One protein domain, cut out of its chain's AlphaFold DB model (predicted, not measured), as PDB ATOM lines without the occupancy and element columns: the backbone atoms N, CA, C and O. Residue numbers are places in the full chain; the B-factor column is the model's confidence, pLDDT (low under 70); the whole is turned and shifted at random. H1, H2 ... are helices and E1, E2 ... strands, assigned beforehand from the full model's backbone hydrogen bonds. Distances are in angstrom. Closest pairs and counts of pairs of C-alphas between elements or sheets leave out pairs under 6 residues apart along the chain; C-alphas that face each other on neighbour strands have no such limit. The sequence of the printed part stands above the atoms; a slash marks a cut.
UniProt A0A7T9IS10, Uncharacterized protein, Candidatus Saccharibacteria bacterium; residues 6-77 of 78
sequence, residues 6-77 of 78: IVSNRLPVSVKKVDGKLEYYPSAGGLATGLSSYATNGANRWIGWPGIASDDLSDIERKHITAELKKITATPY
ATOM      1  N   ILE A   6     162.799 137.423 121.435       78.00
ATOM      2  CA  ILE A   6     162.523 136.032 121.085       78.00
ATOM      3  C   ILE A   6     161.118 135.989 120.493       78.00
ATOM      4  O   ILE A   6     160.149 136.336 121.169       78.00
ATOM      5  N   VAL A   7     161.009 135.572 119.235       80.81
ATOM      6  CA  VAL A   7     159.725 135.367 118.557       80.81
ATOM      7  C   VAL A   7     159.529 133.872 118.365       80.81
ATOM      8  O   VAL A   7     160.366 133.211 117.751       80.81
ATOM      9  N   SER A   8     158.447 133.323 118.907       76.81
ATOM     10  CA  SER A   8     158.132 131.899 118.784       76.81
ATOM     11  C   SER A   8     156.640 131.669 118.591       76.81
ATOM     12  O   SER A   8     155.798 132.437 119.045       76.81
ATOM     13  N   ASN A   9     156.303 130.536 117.976       80.50
ATOM     14  CA  ASN A   9     154.908 130.139 117.775       80.50
ATOM     15  C   ASN A   9     154.152 129.889 119.087       80.50
ATOM     16  O   ASN A   9     152.930 129.845 119.068       80.50
ATOM     17  N   ARG A  10     154.848 129.692 120.213       78.12
ATOM     18  CA  ARG A  10     154.249 129.538 121.546       78.12
ATOM     19  C   ARG A  10     155.089 130.249 122.592       78.12
ATOM     20  O   ARG A  10     156.317 130.150 122.557       78.12
ATOM     21  N   LEU A  11     154.421 130.930 123.513       82.00
ATOM     22  CA  LEU A  11     155.044 131.482 124.712       82.00
ATOM     23  C   LEU A  11     155.515 130.360 125.655       82.00
ATOM     24  O   LEU A  11     154.995 129.243 125.580       82.00
ATOM     25  N   PRO A  12     156.466 130.630 126.571       78.06
ATOM     26  CA  PRO A  12     156.892 129.674 127.602       78.06
ATOM     27  C   PRO A  12     155.776 129.357 128.602       78.06
ATOM     28  O   PRO A  12     155.891 128.411 129.373       78.06
ATOM     29  N   VAL A  13     154.698 130.139 128.579       81.62
ATOM     30  CA  VAL A  13     153.472 129.926 129.336       81.62
ATOM     31  C   VAL A  13     152.323 129.849 128.339       81.62
ATOM     32  O   VAL A  13     152.196 130.706 127.469       81.62
ATOM     33  N   SER A  14     151.500 128.818 128.476       85.12
ATOM     34  CA  SER A  14     150.227 128.660 127.784       85.12
ATOM     35  C   SER A  14     149.080 129.003 128.731       85.12
ATOM     36  O   SER A  14     149.126 128.682 129.915       85.12
ATOM     37  N   VAL A  15     148.036 129.623 128.205       87.62
ATOM     38  CA  VAL A  15     146.803 129.955 128.908       87.62
ATOM     39  C   VAL A  15     145.707 129.034 128.399       87.62
ATOM     40  O   VAL A  15     145.573 128.829 127.194       87.62
ATOM     41  N   LYS A  16     144.916 128.487 129.314       86.94
ATOM     42  CA  LYS A  16     143.684 127.759 129.009       86.94
ATOM     43  C   LYS A  16     142.538 128.325 129.823       86.94
ATOM     44  O   LYS A  16     142.735 128.790 130.939       86.94
ATOM     45  N   LYS A  17     141.336 128.246 129.264       85.50
ATOM     46  CA  LYS A  17     140.097 128.563 129.967       85.50
ATOM     47  C   LYS A  17     139.438 127.257 130.396       85.50
ATOM     48  O   LYS A  17     139.101 126.439 129.544       85.50
ATOM     49  N   VAL A  18     139.310 127.049 131.701       86.69
ATOM     50  CA  VAL A  18     138.712 125.854 132.313       86.69
ATOM     51  C   VAL A  18     137.618 126.331 133.261       86.69
ATOM     52  O   VAL A  18     137.871 127.186 134.103       86.69
ATOM     53  N   ASP A  19     136.382 125.862 133.072       85.19
ATOM     54  CA  ASP A  19     135.213 126.250 133.882       85.19
ATOM     55  C   ASP A  19     135.025 127.775 134.041       85.19
ATOM     56  O   ASP A  19     134.659 128.285 135.100       85.19
ATOM     57  N   GLY A  20     135.324 128.534 132.979       83.94
ATOM     58  CA  GLY A  20     135.236 130.000 132.979       83.94
ATOM     59  C   GLY A  20     136.373 130.718 133.715       83.94
ATOM     60  O   GLY A  20     136.323 131.936 133.864       83.94
ATOM     61  N   LYS A  21     137.406 129.995 134.158       85.44
ATOM     62  CA  LYS A  21     138.604 130.545 134.800       85.44
ATOM     63  C   LYS A  21     139.818 130.411 133.894       85.44
ATOM     64  O   LYS A  21     139.959 129.440 133.156       85.44
ATOM     65  N   LEU A  22     140.705 131.399 133.964       87.50
ATOM     66  CA  LEU A  22     141.982 131.379 133.259       87.50
ATOM     67  C   LEU A  22     143.018 130.619 134.083       87.50
ATOM     68  O   LEU A  22     143.330 131.006 135.209       87.50
ATOM     69  N   GLU A  23     143.589 129.585 133.488       88.38
ATOM     70  CA  GLU A  23     144.660 128.792 134.069       88.38
ATOM     71  C   GLU A  23     145.926 128.902 133.219       88.38
ATOM     72  O   GLU A  23     145.885 128.865 131.985       88.38
ATOM     73  N   TYR A  24     147.063 129.050 133.897       85.75
ATOM     74  CA  TYR A  24     148.370 129.251 133.282       85.75
ATOM     75  C   TYR A  24     149.213 128.000 133.477       85.75
ATOM     76  O   TYR A  24     149.441 127.553 134.600       85.75
ATOM     77  N   TYR A  25     149.711 127.465 132.374       83.19
ATOM     78  CA  TYR A  25     150.503 126.249 132.338       83.19
ATOM     79  C   TYR A  25     151.864 126.542 131.718       83.19
ATOM     80  O   TYR A  25     151.927 127.236 130.702       83.19
ATOM     81  N   PRO A  26     152.969 126.009 132.258       78.94
ATOM     82  CA  PRO A  26     154.241 126.066 131.556       78.94
ATOM     83  C   PRO A  26     154.118 125.319 130.223       78.94
ATOM     84  O   PRO A  26     153.652 124.179 130.165       78.94
ATOM     85  N   SER A  27     154.529 125.963 129.135       71.81
ATOM     86  CA  SER A  27     154.588 125.319 127.829       71.81
ATOM     87  C   SER A  27     155.685 124.262 127.844       71.81
ATOM     88  O   SER A  27     156.871 124.579 127.928       71.81
ATOM     89  N   ALA A  28     155.294 122.998 127.711       62.97
ATOM     90  CA  ALA A  28     156.231 121.914 127.463       62.97
ATOM     91  C   ALA A  28     156.807 122.061 126.043       62.97
ATOM     92  O   ALA A  28     156.108 121.868 125.047       62.97
ATOM     93  N   GLY A  29     158.081 122.439 125.937       63.22
ATOM     94  CA  GLY A  29     158.788 122.528 124.662       63.22
ATOM     95  C   GLY A  29     160.269 122.824 124.862       63.22
ATOM     96  O   GLY A  29     160.623 123.690 125.658       63.22
ATOM     97  N   GLY A  30     161.143 122.135 124.122       66.19
ATOM     98  CA  GLY A  30     162.602 122.248 124.284       66.19
ATOM     99  C   GLY A  30     163.142 123.677 124.148       66.19
ATOM    100  O   GLY A  30     164.104 124.038 124.818       66.19
ATOM    101  N   LEU A  31     162.471 124.521 123.356       69.69
ATOM    102  CA  LEU A  31     162.814 125.936 123.200       69.69
ATOM    103  C   LEU A  31     162.451 126.760 124.448       69.69
ATOM    104  O   LEU A  31     163.228 127.612 124.861       69.69
ATOM    105  N   ALA A  32     161.315 126.466 125.093       68.50
ATOM    106  CA  ALA A  32     160.902 127.118 126.334       68.50
ATOM    107  C   ALA A  32     161.837 126.762 127.496       68.50
ATOM    108  O   ALA A  32     162.301 127.642 128.219       68.50
ATOM    109  N   THR A  33     162.181 125.480 127.617       71.31
ATOM    110  CA  THR A  33     163.119 124.986 128.629       71.31
ATOM    111  C   THR A  33     164.532 125.526 128.398       71.31
ATOM    112  O   THR A  33     165.157 126.008 129.338       71.31
ATOM    113  N   GLY A  34     165.023 125.521 127.152       68.38
ATOM    114  CA  GLY A  34     166.360 126.016 126.806       68.38
ATOM    115  C   GLY A  34     166.527 127.535 126.933       68.38
ATOM    116  O   GLY A  34     167.616 128.006 127.247       68.38
ATOM    117  N   LEU A  35     165.450 128.307 126.740       69.44
ATOM    118  CA  LEU A  35     165.448 129.773 126.861       69.44
ATOM    119  C   LEU A  35     164.880 130.276 128.198       69.44
ATOM    120  O   LEU A  35     164.742 131.483 128.396       69.44
ATOM    121  N   SER A  36     164.594 129.378 129.143       65.00
ATOM    122  CA  SER A  36     164.098 129.727 130.483       65.00
ATOM    123  C   SER A  36     165.067 130.637 131.259       65.00
ATOM    124  O   SER A  36     164.630 131.552 131.962       65.00
ATOM    125  N   SER A  37     166.377 130.462 131.053       64.12
ATOM    126  CA  SER A  37     167.448 131.312 131.600       64.12
ATOM    127  C   SER A  37     167.495 132.713 130.979       64.12
ATOM    128  O   SER A  37     167.932 133.673 131.615       64.12
ATOM    129  N   TYR A  38     167.016 132.861 129.742       63.62
ATOM    130  CA  TYR A  38     166.911 134.155 129.070       63.62
ATOM    131  C   TYR A  38     165.635 134.895 129.474       63.62
ATOM    132  O   TYR A  38     165.667 136.120 129.585       63.62
ATOM    133  N   ALA A  39     164.541 134.182 129.753       61.44
ATOM    134  CA  ALA A  39     163.299 134.778 130.247       61.44
ATOM    135  C   ALA A  39     163.446 135.414 131.641       61.44
ATOM    136  O   ALA A  39     162.790 136.406 131.940       61.44
ATOM    137  N   THR A  40     164.341 134.887 132.481       57.97
ATOM    138  CA  THR A  40     164.598 135.398 133.840       57.97
ATOM    139  C   THR A  40     165.469 136.653 133.873       57.97
ATOM    140  O   THR A  40     165.493 137.351 134.881       57.97
ATOM    141  N   ASN A  41     166.160 136.986 132.778       63.22
ATOM    142  CA  ASN A  41     167.163 138.054 132.777       63.22
ATOM    143  C   ASN A  41     166.583 139.478 132.627       63.22
ATOM    144  O   ASN A  41     167.342 140.430 132.476       63.22
ATOM    145  N   GLY A  42     165.251 139.646 132.633       59.84
ATOM    146  CA  GLY A  42     164.525 140.934 132.677       59.84
ATOM    147  C   GLY A  42     164.705 141.881 131.476       59.84
ATOM    148  O   GLY A  42     163.877 142.758 131.243       59.84
ATOM    149  N   ALA A  43     165.762 141.706 130.684       66.38
ATOM    150  CA  ALA A  43     166.101 142.511 129.516       66.38
ATOM    151  C   ALA A  43     165.567 141.922 128.199       66.38
ATOM    152  O   ALA A  43     165.547 142.613 127.176       66.38
ATOM    153  N   ASN A  44     165.141 140.657 128.216       73.12
ATOM    154  CA  ASN A  44     164.737 139.915 127.026       73.12
ATOM    155  C   ASN A  44     163.218 139.912 126.905       73.12
ATOM    156  O   ASN A  44     162.523 139.657 127.881       73.12
ATOM    157  N   ARG A  45     162.698 140.190 125.709       76.94
ATOM    158  CA  ARG A  45     161.252 140.205 125.441       76.94
ATOM    159  C   ARG A  45     160.855 138.977 124.648       76.94
ATOM    160  O   ARG A  45     161.505 138.657 123.657       76.94
ATOM    161  N   TRP A  46     159.761 138.343 125.048       82.44
ATOM    162  CA  TRP A  46     159.198 137.201 124.337       82.44
ATOM    163  C   TRP A  46     157.904 137.596 123.643       82.44
ATOM    164  O   TRP A  46     157.033 138.203 124.256       82.44
ATOM    165  N   ILE A  47     157.766 137.258 122.369       84.50
ATOM    166  CA  ILE A  47     156.542 137.446 121.597       84.50
ATOM    167  C   ILE A  47     156.104 136.080 121.079       84.50
ATOM    168  O   ILE A  47     156.908 135.350 120.498       84.50
ATOM    169  N   GLY A  48     154.841 135.728 121.292       85.19
ATOM    170  CA  GLY A  48     154.313 134.459 120.810       85.19
ATOM    171  C   GLY A  48     152.852 134.245 121.156       85.19
ATOM    172  O   GLY A  48     152.238 135.050 121.850       85.19
ATOM    173  N   TRP A  49     152.289 133.143 120.677       85.62
ATOM    174  CA  TRP A  49     150.895 132.810 120.944       85.62
ATOM    175  C   TRP A  49     150.726 132.260 122.376       85.62
ATOM    176  O   TRP A  49     151.484 131.362 122.771       85.62
ATOM    177  N   PRO A  50     149.755 132.764 123.163       83.50
ATOM    178  CA  PRO A  50     149.490 132.295 124.521       83.50
ATOM    179  C   PRO A  50     148.765 130.946 124.579       83.50
ATOM    180  O   PRO A  50     148.496 130.478 125.673       83.50
ATOM    181  N   GLY A  51     148.432 130.299 123.460       83.75
ATOM    182  CA  GLY A  51     147.786 128.976 123.476       83.75
ATOM    183  C   GLY A  51     146.264 128.995 123.657       83.75
ATOM    184  O   GLY A  51     145.661 127.932 123.780       83.75
ATOM    185  N   ILE A  52     145.654 130.181 123.624       83.75
ATOM    186  CA  ILE A  52     144.204 130.401 123.607       83.75
ATOM    187  C   ILE A  52     143.862 131.347 122.452       83.75
ATOM    188  O   ILE A  52     144.644 132.250 122.141       83.75
ATOM    189  N   ALA A  53     142.746 131.100 121.769       81.81
ATOM    190  CA  ALA A  53     142.287 131.954 120.680       81.81
ATOM    191  C   ALA A  53     141.708 133.263 121.233       81.81
ATOM    192  O   ALA A  53     141.075 133.271 122.289       81.81
ATOM    193  N   SER A  54     141.908 134.367 120.511       76.56
ATOM    194  CA  SER A  54     141.345 135.668 120.889       76.56
ATOM    195  C   SER A  54     139.810 135.643 120.921       76.56
ATOM    196  O   SER A  54     139.226 136.345 121.736       76.56
ATOM    197  N   ASP A  55     139.173 134.797 120.106       79.50
ATOM    198  CA  ASP A  55     137.713 134.624 120.061       79.50
ATOM    199  C   ASP A  55     137.121 133.959 121.322       79.50
ATOM    200  O   ASP A  55     135.954 134.174 121.638       79.50
ATOM    201  N   ASP A  56     137.918 133.191 122.079       79.75
ATOM    202  CA  ASP A  56     137.493 132.547 123.339       79.75
ATOM    203  C   ASP A  56     137.657 133.458 124.575       79.75
ATOM    204  O   ASP A  56     137.291 133.095 125.707       79.75
ATOM    205  N   LEU A  57     138.228 134.650 124.374       82.62
ATOM    206  CA  LEU A  57     138.562 135.610 125.417       82.62
ATOM    207  C   LEU A  57     137.689 136.858 125.326       82.62
ATOM    208  O   LEU A  57     137.614 137.525 124.301       82.62
ATOM    209  N   SER A  58     137.116 137.255 126.457       85.62
ATOM    210  CA  SER A  58     136.582 138.609 126.613       85.62
ATOM    211  C   SER A  58     137.708 139.649 126.670       85.62
ATOM    212  O   SER A  58     138.843 139.353 127.058       85.62
ATOM    213  N   ASP A  59     137.390 140.915 126.382       85.06
ATOM    214  CA  ASP A  59     138.339 142.033 126.505       85.06
ATOM    215  C   ASP A  59     138.982 142.132 127.897       85.06
ATOM    216  O   ASP A  59     140.140 142.535 128.042       85.06
ATOM    217  N   ILE A  60     138.229 141.758 128.935       87.38
ATOM    218  CA  ILE A  60     138.690 141.756 130.326       87.38
ATOM    219  C   ILE A  60     139.738 140.658 130.526       87.38
ATOM    220  O   ILE A  60     140.826 140.927 131.036       87.38
ATOM    221  N   GLU A  61     139.443 139.437 130.078       86.19
ATOM    222  CA  GLU A  61     140.367 138.301 130.158       86.19
ATOM    223  C   GLU A  61     141.639 138.564 129.347       86.19
ATOM    224  O   GLU A  61     142.743 138.326 129.834       86.19
ATOM    225  N   ARG A  62     141.514 139.156 128.153       84.44
ATOM    226  CA  ARG A  62     142.662 139.535 127.321       84.44
ATOM    227  C   ARG A  62     143.572 140.542 128.021       84.44
ATOM    228  O   ARG A  62     144.798 140.387 128.003       84.44
ATOM    229  N   LYS A  63     142.996 141.565 128.666       86.38
ATOM    230  CA  LYS A  63     143.762 142.530 129.474       86.38
ATOM    231  C   LYS A  63     144.450 141.847 130.650       86.38
ATOM    232  O   LYS A  63     145.618 142.134 130.901       86.38
ATOM    233  N   HIS A  64     143.760 140.928 131.323       87.88
ATOM    234  CA  HIS A  64     144.317 140.184 132.446       87.88
ATOM    235  C   HIS A  64     145.504 139.310 132.012       87.88
ATOM    236  O   HIS A  64     146.583 139.406 132.590       87.88
ATOM    237  N   ILE A  65     145.353 138.531 130.937       86.31
ATOM    238  CA  ILE A  65     146.425 137.700 130.365       86.31
ATOM    239  C   ILE A  65     147.618 138.563 129.964       86.31
ATOM    240  O   ILE A  65     148.758 138.243 130.289       86.31
ATOM    241  N   THR A  66     147.370 139.684 129.288       84.94
ATOM    242  CA  THR A  66     148.439 140.594 128.862       84.94
ATOM    243  C   THR A  66     149.183 141.182 130.061       84.94
ATOM    244  O   THR A  66     150.407 141.279 130.029       84.94
ATOM    245  N   ALA A  67     148.470 141.555 131.128       86.50
ATOM    246  CA  ALA A  67     149.076 142.072 132.351       86.50
ATOM    247  C   ALA A  67     149.951 141.019 133.049       86.50
ATOM    248  O   ALA A  67     151.078 141.333 133.433       86.50
ATOM    249  N   GLU A  68     149.477 139.774 133.151       85.31
ATOM    250  CA  GLU A  68     150.243 138.669 133.738       85.31
ATOM    251  C   GLU A  68     151.476 138.314 132.897       85.31
ATOM    252  O   GLU A  68     152.585 138.232 133.425       85.31
ATOM    253  N   LEU A  69     151.331 138.195 131.574       83.06
ATOM    254  CA  LEU A  69     152.449 137.891 130.675       83.06
ATOM    255  C   LEU A  69     153.506 139.006 130.667       83.06
ATOM    256  O   LEU A  69     154.705 138.732 130.590       83.06
ATOM    257  N   LYS A  70     153.097 140.267 130.843       82.62
ATOM    258  CA  LYS A  70     154.028 141.398 130.921       82.62
ATOM    259  C   LYS A  70     154.943 141.328 132.147       82.62
ATOM    260  O   LYS A  70     156.071 141.813 132.059       82.62
ATOM    261  N   LYS A  71     154.520 140.685 133.248       81.00
ATOM    262  CA  LYS A  71     155.375 140.452 134.433       81.00
ATOM    263  C   LYS A  71     156.578 139.563 134.119       81.00
ATOM    264  O   LYS A  71     157.618 139.720 134.745       81.00
ATOM    265  N   ILE A  72     156.449 138.670 133.136       75.00
ATOM    266  CA  ILE A  72     157.525 137.782 132.669       75.00
ATOM    267  C   ILE A  72     158.142 138.259 131.350       75.00
ATOM    268  O   ILE A  72     158.800 137.492 130.648       75.00
ATOM    269  N   THR A  73     157.940 139.531 130.986       79.00
ATOM    270  CA  THR A  73     158.453 140.113 129.732       79.00
ATOM    271  C   THR A  73     157.918 139.426 128.462       79.00
ATOM    272  O   THR A  73     158.477 139.591 127.373       79.00
ATOM    273  N   ALA A  74     156.811 138.685 128.575       82.00
ATOM    274  CA  ALA A  74     156.132 138.022 127.471       82.00
ATOM    275  C   ALA A  74     154.972 138.879 126.948       82.00
ATOM    276  O   ALA A  74     154.267 139.548 127.698       82.00
ATOM    277  N   THR A  75     154.770 138.866 125.636       82.56
ATOM    278  CA  THR A  75     153.689 139.575 124.953       82.56
ATOM    279  C   THR A  75     152.937 138.579 124.074       82.56
ATOM    280  O   THR A  75     153.561 137.960 123.206       82.56
ATOM    281  N   PRO A  76     151.622 138.398 124.286       80.38
ATOM    282  CA  PRO A  76     150.822 137.554 123.417       80.38
ATOM    283  C   PRO A  76     150.710 138.178 122.018       80.38
ATOM    284  O   PRO A  76     150.545 139.389 121.877       80.38
ATOM    285  N   TYR A  77     150.797 137.337 120.994       72.94
ATOM    286  CA  TYR A  77     150.494 137.653 119.601       72.94
ATOM    287  C   TYR A  77     149.254 136.839 119.200       72.94
ATOM    288  O   TYR A  77     149.354 135.635 118.965       72.94
TER     289      TYR A  77
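This is residues 6 to 77 of the 78 residues of an uncharacterized protein of Candidatus Saccharibacteria bacterium (UniProt A0A7T9IS10). A small sheet of three short parallel strands, E1, E4 and E5, lies toward one end of a lengthened body, and from there the hairpin E2-E3 and the helix H3 run side by side toward the other end. Two short helices, H1 and H2, lie at the sheet's end. The printed part has 72 residues, with E1, E2, E3, H1, H2, E4, H3 and E5 along the chain; the class is mixed, helices and strands, and the sheet's order is E1, E4, E5. It is compact, with a radius of gyration of the C-alphas of 11.8 A and spans of 32 by 21 by 16 A, only just elongated.

E1 is residues 6 to 8, from C-alpha 6 at (162.523, 136.032, 121.085). E2, residues 13 to 18, is 15.6 A long, and E3, residues 21 to 26, 16.6 A. H1 is residues 30 to 34, H2 36 to 39 and E4 45 to 48. H3, residues 59 to 71, is 18.9 A long. E5, residues 74 to 76, ends with C-alpha 76 at (150.822, 137.554, 123.417).

E1 and E4 are parallel, with N 6 and O 45 2.9 A apart. E4 and E5 are parallel, with N 75 and O 46 2.7 A apart. E4, H3 and E5 form a strand-helix-strand unit, two parallel neighbour strands with a helix between. H3 stands at the sheet's level, height 0.6 A; its closest C-alphas to E5 are Leu 69 and Thr 75, 6.1 A. The hairpin E2 and E3 is antiparallel, with N 16 and O 23 2.9 A apart; it is apart from E4 and E5. The closest C-alphas of E3 and H3, Leu 22 and Glu 61, are 7.8 A apart. H2 only grazes the sheet, with residues 38 to 39; H1 is not on it. H1 and H2 meet only through their link. The O i to N i+4 pair of H1 is within hydrogen-bond range, as are 8 of 9 in H3; H2 is too short for one.

The C-alphas farthest apart, those of Asp 19 and Ala 43, are 35.2 A apart. The printed part has no cut, and no link is long. The mean pLDDT of the printed part is 78.7, with residues 28 to 32 and 34 to 43 under 70.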